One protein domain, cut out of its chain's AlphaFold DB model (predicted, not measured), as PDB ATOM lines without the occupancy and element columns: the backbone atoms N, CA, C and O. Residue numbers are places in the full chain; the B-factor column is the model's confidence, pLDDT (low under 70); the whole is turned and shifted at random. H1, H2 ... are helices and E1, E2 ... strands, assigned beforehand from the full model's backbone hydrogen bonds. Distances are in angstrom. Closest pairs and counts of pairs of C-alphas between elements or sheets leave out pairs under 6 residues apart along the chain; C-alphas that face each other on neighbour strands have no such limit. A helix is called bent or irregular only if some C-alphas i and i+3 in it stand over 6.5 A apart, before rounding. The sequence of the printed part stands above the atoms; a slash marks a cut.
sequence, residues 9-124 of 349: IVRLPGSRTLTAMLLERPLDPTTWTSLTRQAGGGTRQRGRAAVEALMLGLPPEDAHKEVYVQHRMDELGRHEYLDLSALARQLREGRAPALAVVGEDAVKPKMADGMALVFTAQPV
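AT A GLANCE: This is residues 9 to 124 of the 349 residues of the protein "Hypothetical protein" of Diacronema lutheri (UniProt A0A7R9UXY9). One strongly twisted sheet of eight strands runs through the domain; E2, E3 and E4 curl round H1, while H3 packs on E6 and E8 in the other half. H2 packs on E5 and on H1. The 116 printed residues, with three named helices and eight named strands in the order E1 E2 E3 E4 H1 E5 E6 H2 E7 H3 E8, are of mixed class, helices and strands. The mixed sheet runs E4 E3 E2 E1 E8 E5 E6 E7. The whole is compact, with a radius of gyration of the C-alphas of 13.8 A and spans of 45 by 30 by 29 A.

HOW THE PARTS SIT: Start with E1, residues 9 to 11, E2, 18 to 23, E3, 32 to 36, and E4, 44 to 46: a meander, each strand the antiparallel neighbour of the one before. Look for N 10 and O 21 at 2.8 A, N 33 and O 22 at 2.8 A, and N 34 and O 45 at 2.9 A, within hydrogen-bond range. The sheet curls round H1, residues 48 to 56; its closest C-alphas to E3, Ser 34 and Ala 50, are 4.7 A apart. Next, E5, residues 66 to 73, and E6, 79 to 83, form a hairpin, with N 82 and O 69 at 2.8 A. H2, residues 84 to 92, is on the sheet, over none of its strands, at a height over the sheet of 8.8 A. H2 touches H1 at a steep tilt of 62 degrees, opposite ways, the closest C-alphas being Val 51 and Ala 88, 6.5 A. E7, residues 101 to 103, is antiparallel to E6, with N 81 and O 102 at 2.8 A. H3, residues 104 to 112, is on the sheet at a height of 8.0 A, and apart from H1 and H2. H3 and H1 on opposite faces give three layers, a sheet with helices on both faces. E8, residues 116 to 123, is parallel to E5 at 37 degrees, with N 119 and O 68 at 2.8 A, and antiparallel to E1, with N 9 and O 122 at 2.7 A. E7, H3 and E8 form a split strand-helix-strand unit, two strands of one sheet that are not neighbours with a helix between them along the chain; E5 and E6 are between E7 and E8 in the sheet, and the crossover is right-handed. In H1 and H2 every O i to N i+4 pair is within hydrogen-bond range, in H3 3 of 5; H3 is only just irregular, C-alphas 106 and 109 being 6.6 A apart.

IN THESE COORDINATES: Find C-alpha 9, where E1 begins, at (2.375, -49.666, -17.413). E2 covers 14.3 A and E3 13.2 A. H1 runs 12.4 A from C-alpha 48 at (17.967, -46.478, -12.534). E5 covers 20.0 A, E6 12.7 A, H2 12.1 A and H3 12.0 A. E8 runs 22.7 A to C-alpha 123 at (-3.382, -47.735, -15.428).

THE WHOLE: Look for the two C-alphas farthest apart at Gly 40 and Leu 76, 45.5 A. The printed part has no cut, and no link is long. The mean pLDDT of the printed part is 85.2; look for values under 70 at residues 13 to 14, 16, 38 to 42 and 76 to 77.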
ATOM      1  N   ILE A   9       1.511 -48.861 -16.560       89.06
ATOM      2  CA  ILE A   9       2.375 -49.666 -17.413       89.06
ATOM      3  C   ILE A   9       2.598 -48.962 -18.750       89.06
ATOM      4  O   ILE A   9       1.659 -48.535 -19.417       89.06
ATOM      5  N   VAL A  10       3.856 -48.857 -19.154       87.88
ATOM      6  CA  VAL A  10       4.279 -48.370 -20.465       87.88
ATOM      7  C   VAL A  10       4.655 -49.580 -21.300       87.88
ATOM      8  O   VAL A  10       5.575 -50.317 -20.950       87.88
ATOM      9  N   ARG A  11       3.943 -49.821 -22.398       81.62
ATOM     10  CA  ARG A  11       4.298 -50.894 -23.336       81.62
ATOM     11  C   ARG A  11       5.272 -50.365 -24.374       81.62
ATOM     12  O   ARG A  11       5.133 -49.240 -24.843       81.62
ATOM     13  N   LEU A  12       6.225 -51.211 -24.751       76.12
ATOM     14  CA  LEU A  12       7.288 -50.879 -25.700       76.12
ATOM     15  C   LEU A  12       7.171 -51.817 -26.903       76.12
ATOM     16  O   LEU A  12       8.019 -52.693 -27.095       76.12
ATOM     17  N   PRO A  13       6.058 -51.735 -27.653       64.38
ATOM     18  CA  PRO A  13       5.719 -52.744 -28.645       64.38
ATOM     19  C   PRO A  13       6.808 -52.784 -29.706       64.38
ATOM     20  O   PRO A  13       6.939 -51.803 -30.389       64.38
ATOM     21  N   GLY A  14       7.579 -53.856 -29.887       64.12
ATOM     22  CA  GLY A  14       8.644 -53.916 -30.907       64.12
ATOM     23  C   GLY A  14      10.069 -53.685 -30.393       64.12
ATOM     24  O   GLY A  14      11.013 -53.879 -31.157       64.12
ATOM     25  N   SER A  15      10.257 -53.373 -29.106       71.31
ATOM     26  CA  SER A  15      11.578 -53.542 -28.494       71.31
ATOM     27  C   SER A  15      11.944 -55.033 -28.466       71.31
ATOM     28  O   SER A  15      11.128 -55.894 -28.127       71.31
ATOM     29  N   ARG A  16      13.181 -55.358 -28.865       68.31
ATOM     30  CA  ARG A  16      13.679 -56.746 -28.885       68.31
ATOM     31  C   ARG A  16      13.959 -57.281 -27.483       68.31
ATOM     32  O   ARG A  16      13.905 -58.487 -27.268       68.31
ATOM     33  N   THR A  17      14.275 -56.388 -26.551       75.88
ATOM     34  CA  THR A  17      14.755 -56.722 -25.207       75.88
ATOM     35  C   THR A  17      13.713 -56.433 -24.138       75.88
ATOM     36  O   THR A  17      13.627 -57.181 -23.165       75.88
ATOM     37  N   LEU A  18      12.884 -55.403 -24.320       80.62
ATOM     38  CA  LEU A  18      11.878 -54.989 -23.350       80.62
ATOM     39  C   LEU A  18      10.458 -55.212 -23.850       80.62
ATOM     40  O   LEU A  18      10.116 -54.919 -24.985       80.62
ATOM     41  N   THR A  19       9.603 -55.698 -22.957       79.19
ATOM     42  CA  THR A  19       8.177 -55.879 -23.256       79.19
ATOM     43  C   THR A  19       7.365 -54.700 -22.727       79.19
ATOM     44  O   THR A  19       6.465 -54.194 -23.401       79.19
ATOM     45  N   ALA A  20       7.678 -54.253 -21.508       86.81
ATOM     46  CA  ALA A  20       6.986 -53.160 -20.840       86.81
ATOM     47  C   ALA A  20       7.817 -52.580 -19.685       86.81
ATOM     48  O   ALA A  20       8.810 -53.168 -19.260       86.81
ATOM     49  N   MET A  21       7.362 -51.453 -19.145       90.38
ATOM     50  CA  MET A  21       7.844 -50.847 -17.910       90.38
ATOM     51  C   MET A  21       6.662 -50.563 -16.982       90.38
ATOM     52  O   MET A  21       5.715 -49.894 -17.375       90.38
ATOM     53  N   LEU A  22       6.716 -51.080 -15.760       91.00
ATOM     54  CA  LEU A  22       5.765 -50.805 -14.689       91.00
ATOM     55  C   LEU A  22       6.230 -49.575 -13.900       91.00
ATOM     56  O   LEU A  22       7.352 -49.544 -13.408       91.00
ATOM     57  N   LEU A  23       5.357 -48.589 -13.759       92.56
ATOM     58  CA  LEU A  23       5.527 -47.362 -12.994       92.56
ATOM     59  C   LEU A  23       4.630 -47.456 -11.748       92.56
ATOM     60  O   LEU A  23       3.470 -47.054 -11.799       92.56
ATOM     61  N   GLU A  24       5.120 -48.043 -10.648       90.69
ATOM     62  CA  GLU A  24       4.311 -48.207  -9.420       90.69
ATOM     63  C   GLU A  24       3.871 -46.849  -8.859       90.69
ATOM     64  O   GLU A  24       2.701 -46.660  -8.537       90.69
ATOM     65  N   ARG A  25       4.815 -45.903  -8.798       91.88
ATOM     66  CA  ARG A  25       4.594 -44.479  -8.539       91.88
ATOM     67  C   ARG A  25       5.150 -43.689  -9.722       91.88
ATOM     68  O   ARG A  25       6.372 -43.550  -9.845       91.88
ATOM     69  N   PRO A  26       4.304 -43.238 -10.661       91.12
ATOM     70  CA  PRO A  26       4.776 -42.646 -11.904       91.12
ATOM     71  C   PRO A  26       5.642 -41.399 -11.757       91.12
ATOM     72  O   PRO A  26       6.396 -41.115 -12.677       91.12
ATOM     73  N   LEU A  27       5.562 -40.671 -10.642       93.00
ATOM     74  CA  LEU A  27       6.429 -39.514 -10.397       93.00
ATOM     75  C   LEU A  27       7.708 -39.862  -9.621       93.00
ATOM     76  O   LEU A  27       8.566 -39.002  -9.446       93.00
ATOM     77  N   ASP A  28       7.873 -41.122  -9.202       92.94
ATOM     78  CA  ASP A  28       9.060 -41.614  -8.502       92.94
ATOM     79  C   ASP A  28       9.780 -42.703  -9.322       92.94
ATOM     80  O   ASP A  28       9.434 -43.892  -9.227       92.94
ATOM     81  N   PRO A  29      10.830 -42.327 -10.083       92.25
ATOM     82  CA  PRO A  29      11.606 -43.253 -10.900       92.25
ATOM     83  C   PRO A  29      12.211 -44.431 -10.144       92.25
ATOM     84  O   PRO A  29      12.475 -45.467 -10.750       92.25
ATOM     85  N   THR A  30      12.427 -44.318  -8.829       90.69
ATOM     86  CA  THR A  30      13.002 -45.408  -8.024       90.69
ATOM     87  C   THR A  30      12.065 -46.610  -7.916       90.69
ATOM     88  O   THR A  30      12.505 -47.735  -7.669       90.69
ATOM     89  N   THR A  31      10.773 -46.397  -8.164       91.69
ATOM     90  CA  THR A  31       9.758 -47.451  -8.126       91.69
ATOM     91  C   THR A  31       9.542 -48.154  -9.456       91.69
ATOM     92  O   THR A  31       8.824 -49.152  -9.522       91.69
ATOM     93  N   TRP A  32      10.156 -47.668 -10.529       93.19
ATOM     94  CA  TRP A  32       9.883 -48.193 -11.856       93.19
ATOM     95  C   TRP A  32      10.584 -49.522 -12.077       93.19
ATOM     96  O   TRP A  32      11.712 -49.719 -11.628       93.19
ATOM     97  N   THR A  33       9.924 -50.429 -12.788       91.69
ATOM     98  CA  THR A  33      10.424 -51.773 -13.069       91.69
ATOM     99  C   THR A  33      10.306 -52.085 -14.554       91.69
ATOM    100  O   THR A  33       9.207 -52.095 -15.100       91.69
ATOM    101  N   SER A  34      11.415 -52.382 -15.227       88.62
ATOM    102  CA  SER A  34      11.404 -52.829 -16.622       88.62
ATOM    103  C   SER A  34      11.238 -54.349 -16.702       88.62
ATOM    104  O   SER A  34      11.864 -55.093 -15.944       88.62
ATOM    105  N   LEU A  35      10.415 -54.814 -17.640       85.38
ATOM    106  CA  LEU A  35      10.125 -56.225 -17.886       85.38
ATOM    107  C   LEU A  35      10.778 -56.652 -19.204       85.38
ATOM    108  O   LEU A  35      10.337 -56.231 -20.279       85.38
ATOM    109  N   THR A  36      11.821 -57.480 -19.137       79.38
ATOM    110  CA  THR A  36      12.537 -57.959 -20.328       79.38
ATOM    111  C   THR A  36      11.941 -59.254 -20.879       79.38
ATOM    112  O   THR A  36      11.350 -60.064 -20.157       79.38
ATOM    113  N   ARG A  37      12.105 -59.467 -22.186       70.62
ATOM    114  CA  ARG A  37      11.764 -60.724 -22.856       70.62
ATOM    115  C   ARG A  37      13.017 -61.603 -22.902       70.62
ATOM    116  O   ARG A  37      13.816 -61.483 -23.821       70.62
ATOM    117  N   GLN A  38      13.217 -62.467 -21.906       65.19
ATOM    118  CA  GLN A  38      14.262 -63.500 -21.945       65.19
ATOM    119  C   GLN A  38      13.639 -64.898 -22.006       65.19
ATOM    120  O   GLN A  38      12.659 -65.186 -21.313       65.19
ATOM    121  N   ALA A  39      14.202 -65.763 -22.856       46.47
ATOM    122  CA  ALA A  39      13.845 -67.176 -22.924       46.47
ATOM    123  C   ALA A  39      14.237 -67.844 -21.593       46.47
ATOM    124  O   ALA A  39      15.421 -67.961 -21.299       46.47
ATOM    125  N   GLY A  40      13.251 -68.215 -20.769       56.38
ATOM    126  CA  GLY A  40      13.475 -68.862 -19.464       56.38
ATOM    127  C   GLY A  40      12.969 -68.100 -18.232       56.38
ATOM    128  O   GLY A  40      13.108 -68.605 -17.124       56.38
ATOM    129  N   GLY A  41      12.346 -66.930 -18.404       57.47
ATOM    130  CA  GLY A  41      11.800 -66.122 -17.305       57.47
ATOM    131  C   GLY A  41      12.386 -64.716 -17.344       57.47
ATOM    132  O   GLY A  41      13.584 -64.535 -17.160       57.47
ATOM    133  N   GLY A  42      11.557 -63.719 -17.660       69.12
ATOM    134  CA  GLY A  42      12.009 -62.339 -17.862       69.12
ATOM    135  C   GLY A  42      12.764 -61.776 -16.654       69.12
ATOM    136  O   GLY A  42      12.347 -61.955 -15.510       69.12
ATOM    137  N   THR A  43      13.858 -61.060 -16.907       74.12
ATOM    138  CA  THR A  43      14.575 -60.313 -15.871       74.12
ATOM    139  C   THR A  43      13.818 -59.028 -15.536       74.12
ATOM    140  O   THR A  43      13.324 -58.314 -16.414       74.12
ATOM    141  N   ARG A  44      13.710 -58.731 -14.237       83.56
ATOM    142  CA  ARG A  44      13.144 -57.478 -13.725       83.56
ATOM    143  C   ARG A  44      14.288 -56.577 -13.291       83.56
ATOM    144  O   ARG A  44      15.096 -56.981 -12.461       83.56
ATOM    145  N   GLN A  45      14.349 -55.368 -13.834       86.06
ATOM    146  CA  GLN A  45      15.287 -54.342 -13.375       86.06
ATOM    147  C   GLN A  45      14.491 -53.201 -12.759       86.06
ATOM    148  O   GLN A  45      13.404 -52.906 -13.250       86.06
ATOM    149  N   ARG A  46      15.002 -52.584 -11.689       89.44
ATOM    150  CA  ARG A  46      14.295 -51.541 -10.933       89.44
ATOM    151  C   ARG A  46      15.067 -50.224 -10.932       89.44
ATOM    152  O   ARG A  46      16.296 -50.218 -11.017       89.44
ATOM    153  N   GLY A  47      14.347 -49.116 -10.805       88.38
ATOM    154  CA  GLY A  47      14.921 -47.793 -10.607       88.38
ATOM    155  C   GLY A  47      15.768 -47.352 -11.797       88.38
ATOM    156  O   GLY A  47      15.353 -47.458 -12.950       88.38
ATOM    157  N   ARG A  48      16.998 -46.908 -11.516       88.25
ATOM    158  CA  ARG A  48      17.967 -46.478 -12.534       88.25
ATOM    159  C   ARG A  48      18.155 -47.510 -13.652       88.25
ATOM    160  O   ARG A  48      18.085 -47.142 -14.820       88.25
ATOM    161  N   ALA A  49      18.337 -48.782 -13.297       86.62
ATOM    162  CA  ALA A  49      18.557 -49.844 -14.275       86.62
ATOM    163  C   ALA A  49      17.349 -50.020 -15.212       86.62
ATOM    164  O   ALA A  49      17.526 -50.230 -16.408       86.62
ATOM    165  N   ALA A  50      16.123 -49.840 -14.702       87.88
ATOM    166  CA  ALA A  50      14.914 -49.903 -15.522       87.88
ATOM    167  C   ALA A  50      14.897 -48.816 -16.610       87.88
ATOM    168  O   ALA A  50      14.565 -49.090 -17.763       87.88
ATOM    169  N   VAL A  51      15.268 -47.586 -16.243       88.31
ATOM    170  CA  VAL A  51      15.330 -46.441 -17.165       88.31
ATOM    171  C   VAL A  51      16.439 -46.636 -18.196       88.31
ATOM    172  O   VAL A  51      16.223 -46.413 -19.383       88.31
ATOM    173  N   GLU A  52      17.617 -47.096 -17.774       88.69
ATOM    174  CA  GLU A  52      18.731 -47.375 -18.686       88.69
ATOM    175  C   GLU A  52      18.379 -48.482 -19.687       88.69
ATOM    176  O   GLU A  52      18.602 -48.311 -20.886       88.69
ATOM    177  N   ALA A  53      17.752 -49.573 -19.235       86.56
ATOM    178  CA  ALA A  53      17.296 -50.631 -20.129       86.56
ATOM    179  C   ALA A  53      16.298 -50.126 -21.168       86.56
ATOM    180  O   ALA A  53      16.369 -50.550 -22.320       86.56
ATOM    181  N   LEU A  54      15.386 -49.226 -20.786       85.81
ATOM    182  CA  LEU A  54      14.452 -48.610 -21.727       85.81
ATOM    183  C   LEU A  54      15.185 -47.879 -22.839       85.81
ATOM    184  O   LEU A  54      14.917 -48.140 -24.007       85.81
ATOM    185  N   MET A  55      16.111 -46.996 -22.471       88.06
ATOM    186  CA  MET A  55      16.851 -46.190 -23.439       88.06
ATOM    187  C   MET A  55      17.725 -47.058 -24.350       88.06
ATOM    188  O   MET A  55      17.809 -46.796 -25.545       88.06
ATOM    189  N   LEU A  56      18.326 -48.125 -23.812       86.38
ATOM    190  CA  LEU A  56      19.103 -49.104 -24.584       86.38
ATOM    191  C   LEU A  56      18.231 -50.024 -25.453       86.38
ATOM    192  O   LEU A  56      18.719 -50.611 -26.413       86.38
ATOM    193  N   GLY A  57      16.955 -50.186 -25.102       83.19
ATOM    194  CA  GLY A  57      15.996 -51.021 -25.818       83.19
ATOM    195  C   GLY A  57      15.331 -50.334 -27.011       83.19
ATOM    196  O   GLY A  57      14.518 -50.984 -27.680       83.19
ATOM    197  N   LEU A  58      15.635 -49.056 -27.256       83.69
ATOM    198  CA  LEU A  58      15.148 -48.301 -28.407       83.69
ATOM    199  C   LEU A  58      15.878 -48.721 -29.693       83.69
ATOM    200  O   LEU A  58      17.059 -49.072 -29.644       83.69
ATOM    201  N   PRO A  59      15.207 -48.667 -30.856       81.12
ATOM    202  CA  PRO A  59      15.868 -48.854 -32.141       81.12
ATOM    203  C   PRO A  59      17.018 -47.846 -32.347       81.12
ATOM    204  O   PRO A  59      16.890 -46.691 -31.928       81.12
ATOM    205  N   PRO A  60      18.133 -48.225 -33.002       81.94
ATOM    206  CA  PRO A  60      19.254 -47.315 -33.260       81.94
ATOM    207  C   PRO A  60      18.854 -46.019 -33.979       81.94
ATOM    208  O   PRO A  60      19.353 -44.944 -33.651       81.94
ATOM    209  N   GLU A  61      17.914 -46.098 -34.919       81.88
ATOM    210  CA  GLU A  61      17.356 -44.958 -35.650       81.88
ATOM    211  C   GLU A  61      16.555 -43.991 -34.768       81.88
ATOM    212  O   GLU A  61      16.287 -42.865 -35.171       81.88
ATOM    213  N   ASP A  62      16.185 -44.412 -33.563       85.75
ATOM    214  CA  ASP A  62      15.395 -43.655 -32.599       85.75
ATOM    215  C   ASP A  62      16.243 -43.195 -31.394       85.75
ATOM    216  O   ASP A  62      15.782 -42.393 -30.584       85.75
ATOM    217  N   ALA A  63      17.506 -43.631 -31.293       86.69
ATOM    218  CA  ALA A  63      18.392 -43.360 -30.156       86.69
ATOM    219  C   ALA A  63      18.719 -41.867 -29.942       86.69
ATOM    220  O   ALA A  63      19.128 -41.469 -28.853       86.69
ATOM    221  N   HIS A  64      18.551 -41.040 -30.978       88.19
ATOM    222  CA  HIS A  64      18.777 -39.594 -30.923       88.19
ATOM    223  C   HIS A  64      17.533 -38.795 -30.505       88.19
ATOM    224  O   HIS A  64      17.627 -37.583 -30.311       88.19
ATOM    225  N   LYS A  65      16.368 -39.443 -30.397       91.56
ATOM    226  CA  LYS A  65      15.102 -38.772 -30.106       91.56
ATOM    227  C   LYS A  65      14.907 -38.581 -28.612       91.56
ATOM    228  O   LYS A  65      15.383 -39.354 -27.778       91.56
ATOM    229  N   GLU A  66      14.157 -37.547 -28.269       94.81
ATOM    230  CA  GLU A  66      13.696 -37.353 -26.906       94.81
ATOM    231  C   GLU A  66      12.527 -38.285 -26.591       94.81
ATOM    232  O   GLU A  66      11.634 -38.473 -27.412       94.81
ATOM    233  N   VAL A  67      12.527 -38.879 -25.402       92.88
ATOM    234  CA  VAL A  67      11.561 -39.900 -25.014       92.88
ATOM    235  C   VAL A  67      10.646 -39.358 -23.936       92.88
ATOM    236  O   VAL A  67      11.094 -38.939 -22.871       92.88
ATOM    237  N   TYR A  68       9.351 -39.442 -24.201       94.12
ATOM    238  CA  TYR A  68       8.303 -38.975 -23.316       94.12
ATOM    239  C   TYR A  68       7.330 -40.101 -22.991       94.12
ATOM    240  O   TYR A  68       6.993 -40.915 -23.850       94.12
ATOM    241  N   VAL A  69       6.827 -40.116 -21.761       91.69
ATOM    242  CA  VAL A  69       5.714 -40.983 -21.358       91.69
ATOM    243  C   VAL A  69       4.527 -40.116 -20.989       91.69
ATOM    244  O   VAL A  69       4.603 -39.338 -20.046       91.69
ATOM    245  N   GLN A  70       3.416 -40.258 -21.704       89.69
ATOM    246  CA  GLN A  70       2.160 -39.621 -21.327       89.69
ATOM    247  C   GLN A  70       1.710 -40.165 -19.965       89.69
ATOM    248  O   GLN A  70       1.480 -41.368 -19.835       89.69
ATOM    249  N   HIS A  71       1.583 -39.277 -18.979       84.75
ATOM    250  CA  HIS A  71       1.267 -39.620 -17.591       84.75
ATOM    251  C   HIS A  71      -0.174 -39.293 -17.218       84.75
ATOM    252  O   HIS A  71      -0.884 -40.143 -16.688       84.75
ATOM    253  N   ARG A  72      -0.621 -38.073 -17.519       84.25
ATOM    254  CA  ARG A  72      -1.949 -37.585 -17.143       84.25
ATOM    255  C   ARG A  72      -2.538 -36.733 -18.257       84.25
ATOM    256  O   ARG A  72      -1.836 -36.276 -19.157       84.25
ATOM    257  N   MET A  73      -3.849 -36.570 -18.202       79.69
ATOM    258  CA  MET A  73      -4.586 -35.583 -18.970       79.69
ATOM    259  C   MET A  73      -5.346 -34.700 -17.981       79.69
ATOM    260  O   MET A  73      -5.931 -35.227 -17.032       79.69
ATOM    261  N   ASP A  74      -5.297 -33.387 -18.170       77.38
ATOM    262  CA  ASP A  74      -6.071 -32.459 -17.351       77.38
ATOM    263  C   ASP A  74      -7.556 -32.436 -17.759       77.38
ATOM    264  O   ASP A  74      -7.980 -33.089 -18.716       77.38
ATOM    265  N   GLU A  75      -8.365 -31.681 -17.016       70.44
ATOM    266  CA  GLU A  75      -9.814 -31.557 -17.246       70.44
ATOM    267  C   GLU A  75     -10.161 -30.942 -18.612       70.44
ATOM    268  O   GLU A  75     -11.246 -31.171 -19.140       70.44
ATOM    269  N   LEU A  76      -9.230 -30.193 -19.210       66.69
ATOM    270  CA  LEU A  76      -9.378 -29.583 -20.531       66.69
ATOM    271  C   LEU A  76      -8.903 -30.511 -21.657       66.69
ATOM    272  O   LEU A  76      -8.905 -30.130 -22.829       66.69
ATOM    273  N   GLY A  77      -8.483 -31.732 -21.325       67.44
ATOM    274  CA  GLY A  77      -7.997 -32.704 -22.290       67.44
ATOM    275  C   GLY A  77      -6.548 -32.482 -22.732       67.44
ATOM    276  O   GLY A  77      -6.125 -33.102 -23.710       67.44
ATOM    277  N   ARG A  78      -5.790 -31.607 -22.055       77.69
ATOM    278  CA  ARG A  78      -4.370 -31.364 -22.342       77.69
ATOM    279  C   ARG A  78      -3.520 -32.426 -21.676       77.69
ATOM    280  O   ARG A  78      -3.753 -32.814 -20.532       77.69
ATOM    281  N   HIS A  79      -2.518 -32.896 -22.400       83.38
ATOM    282  CA  HIS A  79      -1.672 -33.989 -21.945       83.38
ATOM    283  C   HIS A  79      -0.441 -33.499 -21.165       83.38
ATOM    284  O   HIS A  79       0.202 -32.517 -21.534       83.38
ATOM    285  N   GLU A  80      -0.075 -34.237 -20.118       90.81
ATOM    286  CA  GLU A  80       1.179 -34.091 -19.375       90.81
ATOM    287  C   GLU A  80       2.076 -35.309 -19.614       90.81
ATOM    288  O   GLU A  80       1.612 -36.459 -19.657       90.81
ATOM    289  N   TYR A  81       3.377 -35.058 -19.743       94.38
ATOM    290  CA  TYR A  81       4.372 -36.053 -20.117       94.38
ATOM    291  C   TYR A  81       5.543 -36.071 -19.143       94.38
ATOM    292  O   TYR A  81       5.997 -35.030 -18.683       94.38
ATOM    293  N   LEU A  82       6.068 -37.263 -18.883       95.00
ATOM    294  CA  LEU A  82       7.303 -37.492 -18.144       95.00
ATOM    295  C   LEU A  82       8.465 -37.475 -19.140       95.00
ATOM    296  O   LEU A  82       8.472 -38.286 -20.068       95.00
ATOM    297  N   ASP A  83       9.431 -36.573 -18.963       95.88
ATOM    298  CA  ASP A  83      10.622 -36.490 -19.820       95.88
ATOM    299  C   ASP A  83      11.670 -37.525 -19.383       95.88
ATOM    300  O   ASP A  83      12.455 -37.325 -18.444       95.88
ATOM    301  N   LEU A  84      11.674 -38.665 -20.074       94.06
ATOM    302  CA  LEU A  84      12.592 -39.760 -19.788       94.06
ATOM    303  C   LEU A  84      14.006 -39.483 -20.287       94.06
ATOM    304  O   LEU A  84      14.963 -39.980 -19.692       94.06
ATOM    305  N   SER A  85      14.166 -38.671 -21.331       94.06
ATOM    306  CA  SER A  85      15.488 -38.300 -21.837       94.06
ATOM    307  C   SER A  85      16.223 -37.375 -20.868       94.06
ATOM    308  O   SER A  85      17.429 -37.543 -20.646       94.06
ATOM    309  N   ALA A  86      15.519 -36.428 -20.242       95.00
ATOM    310  CA  ALA A  86      16.059 -35.617 -19.157       95.00
ATOM    311  C   ALA A  86      16.447 -36.482 -17.952       95.00
ATOM    312  O   ALA A  86      17.581 -36.376 -17.476       95.00
ATOM    313  N   LEU A  87      15.565 -37.388 -17.515       94.31
ATOM    314  CA  LEU A  87      15.854 -38.310 -16.413       94.31
ATOM    315  C   LEU A  87      17.081 -39.193 -16.709       94.31
ATOM    316  O   LEU A  87      17.997 -39.283 -15.893       94.31
ATOM    317  N   ALA A  88      17.142 -39.815 -17.888       92.50
ATOM    318  CA  ALA A  88      18.248 -40.686 -18.280       92.50
ATOM    319  C   ALA A  88      19.593 -39.944 -18.347       92.50
ATOM    320  O   ALA A  88      20.648 -40.534 -18.113       92.50
ATOM    321  N   ARG A  89      19.587 -38.651 -18.684       94.06
ATOM    322  CA  ARG A  89      20.786 -37.802 -18.656       94.06
ATOM    323  C   ARG A  89      21.248 -37.537 -17.221       94.06
ATOM    324  O   ARG A  89      22.413 -37.774 -16.925       94.06
ATOM    325  N   GLN A  90      20.334 -37.155 -16.327       93.19
ATOM    326  CA  GLN A  90      20.647 -36.941 -14.908       93.19
ATOM    327  C   GLN A  90      21.240 -38.198 -14.256       93.19
ATOM    328  O   GLN A  90      22.254 -38.114 -13.565       93.19
ATOM    329  N   LEU A  91      20.651 -39.369 -14.528       90.00
ATOM    330  CA  LEU A  91      21.129 -40.654 -14.010       90.00
ATOM    331  C   LEU A  91      22.545 -40.992 -14.504       90.00
ATOM    332  O   LEU A  91      23.378 -41.432 -13.711       90.00
ATOM    333  N   ARG A  92      22.840 -40.756 -15.791       89.81
ATOM    334  CA  ARG A  92      24.183 -40.964 -16.368       89.81
ATOM    335  C   ARG A  92      25.235 -40.056 -15.744       89.81
ATOM    336  O   ARG A  92      26.365 -40.482 -15.542       89.81
ATOM    337  N   GLU A  93      24.850 -38.834 -15.406       93.88
ATOM    338  CA  GLU A  93      25.707 -37.844 -14.754       93.88
ATOM    339  C   GLU A  93      25.824 -38.056 -13.234       93.88
ATOM    340  O   GLU A  93      26.470 -37.266 -12.551       93.88
ATOM    341  N   GLY A  94      25.195 -39.101 -12.682       91.75
ATOM    342  CA  GLY A  94      25.226 -39.402 -11.249       91.75
ATOM    343  C   GLY A  94      24.439 -38.414 -10.383       91.75
ATOM    344  O   GLY A  94      24.628 -38.390  -9.169       91.75
ATOM    345  N   ARG A  95      23.560 -37.595 -10.978       91.56
ATOM    346  CA  ARG A  95      22.698 -36.664 -10.237       91.56
ATOM    347  C   ARG A  95      21.518 -37.404  -9.609       91.56
ATOM    348  O   ARG A  95      21.091 -38.452 -10.095       91.56
ATOM    349  N   ALA A  96      20.959 -36.825  -8.545       87.75
ATOM    350  CA  ALA A  96      19.707 -37.307  -7.969       87.75
ATOM    351  C   ALA A  96      18.585 -37.262  -9.031       87.75
ATOM    352  O   ALA A  96      18.480 -36.258  -9.739       87.75
ATOM    353  N   PRO A  97      17.764 -38.321  -9.163       87.12
ATOM    354  CA  PRO A  97      16.725 -38.378 -10.183       87.12
ATOM    355  C   PRO A  97      15.618 -37.363  -9.882       87.12
ATOM    356  O   PRO A  97      14.884 -37.504  -8.908       87.12
ATOM    357  N   ALA A  98      15.479 -36.366 -10.750       88.56
ATOM    358  CA  ALA A  98      14.392 -35.399 -10.751       88.56
ATOM    359  C   ALA A  98      13.611 -35.532 -12.063       88.56
ATOM    360  O   ALA A  98      14.080 -35.143 -13.138       88.56
ATOM    361  N   LEU A  99      12.416 -36.114 -11.974       91.81
ATOM    362  CA  LEU A  99      11.563 -36.318 -13.134       91.81
ATOM    363  C   LEU A  99      10.875 -35.009 -13.526       91.81
ATOM    364  O   LEU A  99      10.114 -34.443 -12.744       91.81
ATOM    365  N   ALA A 100      11.128 -34.543 -14.745       93.88
ATOM    366  CA  ALA A 100      10.436 -33.384 -15.285       93.88
ATOM    367  C   ALA A 100       9.070 -33.799 -15.847       93.88
ATOM    368  O   ALA A 100       8.978 -34.734 -16.648       93.88
ATOM    369  N   VAL A 101       8.029 -33.072 -15.440       94.44
ATOM    370  CA  VAL A 101       6.697 -33.137 -16.048       94.44
ATOM    371  C   VAL A 101       6.566 -31.957 -17.004       94.44
ATOM    372  O   VAL A 101       6.743 -30.809 -16.600       94.44
ATOM    373  N   VAL A 102       6.279 -32.236 -18.272       95.56
ATOM    374  CA  VAL A 102       6.135 -31.223 -19.323       95.56
ATOM    375  C   VAL A 102       4.742 -31.277 -19.942       95.56
ATOM    376  O   VAL A 102       4.134 -32.341 -20.059       95.56
ATOM    377  N   GLY A 103       4.228 -30.115 -20.340       91.75
ATOM    378  CA  GLY A 103       2.938 -30.007 -21.017       91.75
ATOM    379  C   GLY A 103       3.010 -30.366 -22.502       91.75
ATOM    380  O   GLY A 103       4.071 -30.338 -23.129       91.75
ATOM    381  N   GLU A 104       1.847 -30.652 -23.081       87.06
ATOM    382  CA  GLU A 104       1.667 -30.995 -24.495       87.06
ATOM    383  C   GLU A 104       2.276 -29.979 -25.471       87.06
ATOM    384  O   GLU A 104       2.819 -30.383 -26.499       87.06
ATOM    385  N   ASP A 105       2.265 -28.688 -25.134       88.19
ATOM    386  CA  ASP A 105       2.816 -27.619 -25.979       88.19
ATOM    387  C   ASP A 105       4.342 -27.707 -26.146       88.19
ATOM    388  O   ASP A 105       4.874 -27.270 -27.164       88.19
ATOM    389  N   ALA A 106       5.050 -28.324 -25.195       93.25
ATOM    390  CA  ALA A 106       6.491 -28.559 -25.296       93.25
ATOM    391  C   ALA A 106       6.833 -29.815 -26.121       93.25
ATOM    392  O   ALA A 106       7.891 -29.881 -26.749       93.25
ATOM    393  N   VAL A 107       5.945 -30.816 -26.118       90.50
ATOM    394  CA  VAL A 107       6.176 -32.127 -26.753       90.50
ATOM    395  C   VAL A 107       5.713 -32.135 -28.209       90.50
ATOM    396  O   VAL A 107       6.400 -32.676 -29.074       90.50
ATOM    397  N   LYS A 108       4.574 -31.498 -28.509       85.25
ATOM    398  CA  LYS A 108       3.966 -31.456 -29.849       85.25
ATOM    399  C   LYS A 108       4.911 -30.993 -30.960       85.25
ATOM    400  O   LYS A 108       4.980 -31.703 -31.963       85.25
ATOM    401  N   PRO A 109       5.634 -29.861 -30.831       86.75
ATOM    402  CA  PRO A 109       6.541 -29.414 -31.887       86.75
ATOM    403  C   PRO A 109       7.624 -30.461 -32.169       86.75
ATOM    404  O   PRO A 109       7.830 -30.854 -33.311       86.75
ATOM    405  N   LYS A 110       8.211 -31.033 -31.110       91.00
ATOM    406  CA  LYS A 110       9.239 -32.076 -31.227       91.00
ATOM    407  C   LYS A 110       8.703 -33.346 -31.888       91.00
ATOM    408  O   LYS A 110       9.414 -33.972 -32.668       91.00
ATOM    409  N   MET A 111       7.459 -33.734 -31.603       82.81
ATOM    410  CA  MET A 111       6.808 -34.848 -32.303       82.81
ATOM    411  C   MET A 111       6.620 -34.546 -33.790       82.81
ATOM    412  O   MET A 111       6.896 -35.409 -34.621       82.81
ATOM    413  N   ALA A 112       6.155 -33.338 -34.120       75.19
ATOM    414  CA  ALA A 112       5.924 -32.915 -35.499       75.19
ATOM    415  C   ALA A 112       7.222 -32.903 -36.324       75.19
ATOM    416  O   ALA A 112       7.200 -33.282 -37.496       75.19
ATOM    417  N   ASP A 113       8.341 -32.559 -35.687       81.50
ATOM    418  CA  ASP A 113       9.680 -32.562 -36.287       81.50
ATOM    419  C   ASP A 113      10.343 -33.952 -36.287       81.50
ATOM    420  O   ASP A 113      11.470 -34.115 -36.750       81.50
ATOM    421  N   GLY A 114       9.669 -34.980 -35.756       81.88
ATOM    422  CA  GLY A 114      10.217 -36.334 -35.641       81.88
ATOM    423  C   GLY A 114      11.333 -36.478 -34.599       81.88
ATOM    424  O   GLY A 114      11.989 -37.517 -34.560       81.88
ATOM    425  N   MET A 115      11.523 -35.473 -33.742       88.69
ATOM    426  CA  MET A 115      12.553 -35.398 -32.701       88.69
ATOM    427  C   MET A 115      12.125 -36.022 -31.368       88.69
ATOM    428  O   MET A 115      12.948 -36.153 -30.464       88.69
ATOM    429  N   ALA A 116      10.853 -36.405 -31.226       90.44
ATOM    430  CA  ALA A 116      10.319 -37.020 -30.016       90.44
ATOM    431  C   ALA A 116       9.646 -38.375 -30.280       90.44
ATOM    432  O   ALA A 116       8.938 -38.563 -31.272       90.44
ATOM    433  N   LEU A 117       9.823 -39.294 -29.334       87.12
ATOM    434  CA  LEU A 117       9.059 -40.524 -29.173       87.12
ATOM    435  C   LEU A 117       8.149 -40.374 -27.963       87.12
ATOM    436  O   LEU A 117       8.603 -40.047 -26.867       87.12
ATOM    437  N   VAL A 118       6.865 -40.647 -28.156       87.75
ATOM    438  CA  VAL A 118       5.873 -40.586 -27.087       87.75
ATOM    439  C   VAL A 118       5.305 -41.973 -26.861       87.75
ATOM    440  O   VAL A 118       4.697 -42.562 -27.753       87.75
ATOM    441  N   PHE A 119       5.470 -42.468 -25.644       87.25
ATOM    442  CA  PHE A 119       4.810 -43.666 -25.164       87.25
ATOM    443  C   PHE A 119       3.590 -43.297 -24.329       87.25
ATOM    444  O   PHE A 119       3.574 -42.283 -23.634       87.25
ATOM    445  N   THR A 120       2.573 -44.147 -24.353       84.25
ATOM    446  CA  THR A 120       1.400 -43.976 -23.498       84.25
ATOM    447  C   THR A 120       1.485 -44.921 -22.312       84.25
ATOM    448  O   THR A 120       1.621 -46.132 -22.494       84.25
ATOM    449  N   ALA A 121       1.379 -44.376 -21.100       86.50
ATOM    450  CA  ALA A 121       1.199 -45.175 -19.900       86.50
ATOM    451  C   ALA A 121      -0.283 -45.546 -19.714       86.50
ATOM    452  O   ALA A 121      -1.181 -44.764 -20.028       86.50
ATOM    453  N   GLN A 122      -0.544 -46.754 -19.225       79.62
ATOM    454  CA  GLN A 122      -1.886 -47.270 -18.942       79.62
ATOM    455  C   GLN A 122      -2.015 -47.582 -17.454       79.62
ATOM    456  O   GLN A 122      -1.103 -48.209 -16.925       79.62
ATOM    457  N   PRO A 123      -3.119 -47.242 -16.776       82.38
ATOM    458  CA  PRO A 123      -3.382 -47.735 -15.428       82.38
ATOM    459  C   PRO A 123      -3.301 -49.268 -15.349       82.38
ATOM    460  O   PRO A 123      -3.787 -49.971 -16.235       82.38
ATOM    461  N   VAL A 124      -2.695 -49.800 -14.286       81.56
ATOM    462  CA  VAL A 124      -2.604 -51.254 -14.048       81.56
ATOM    463  C   VAL A 124      -3.951 -51.827 -13.586       81.56
ATOM    464  O   VAL A 124      -4.267 -52.984 -13.863       81.56
TER     465      VAL A 124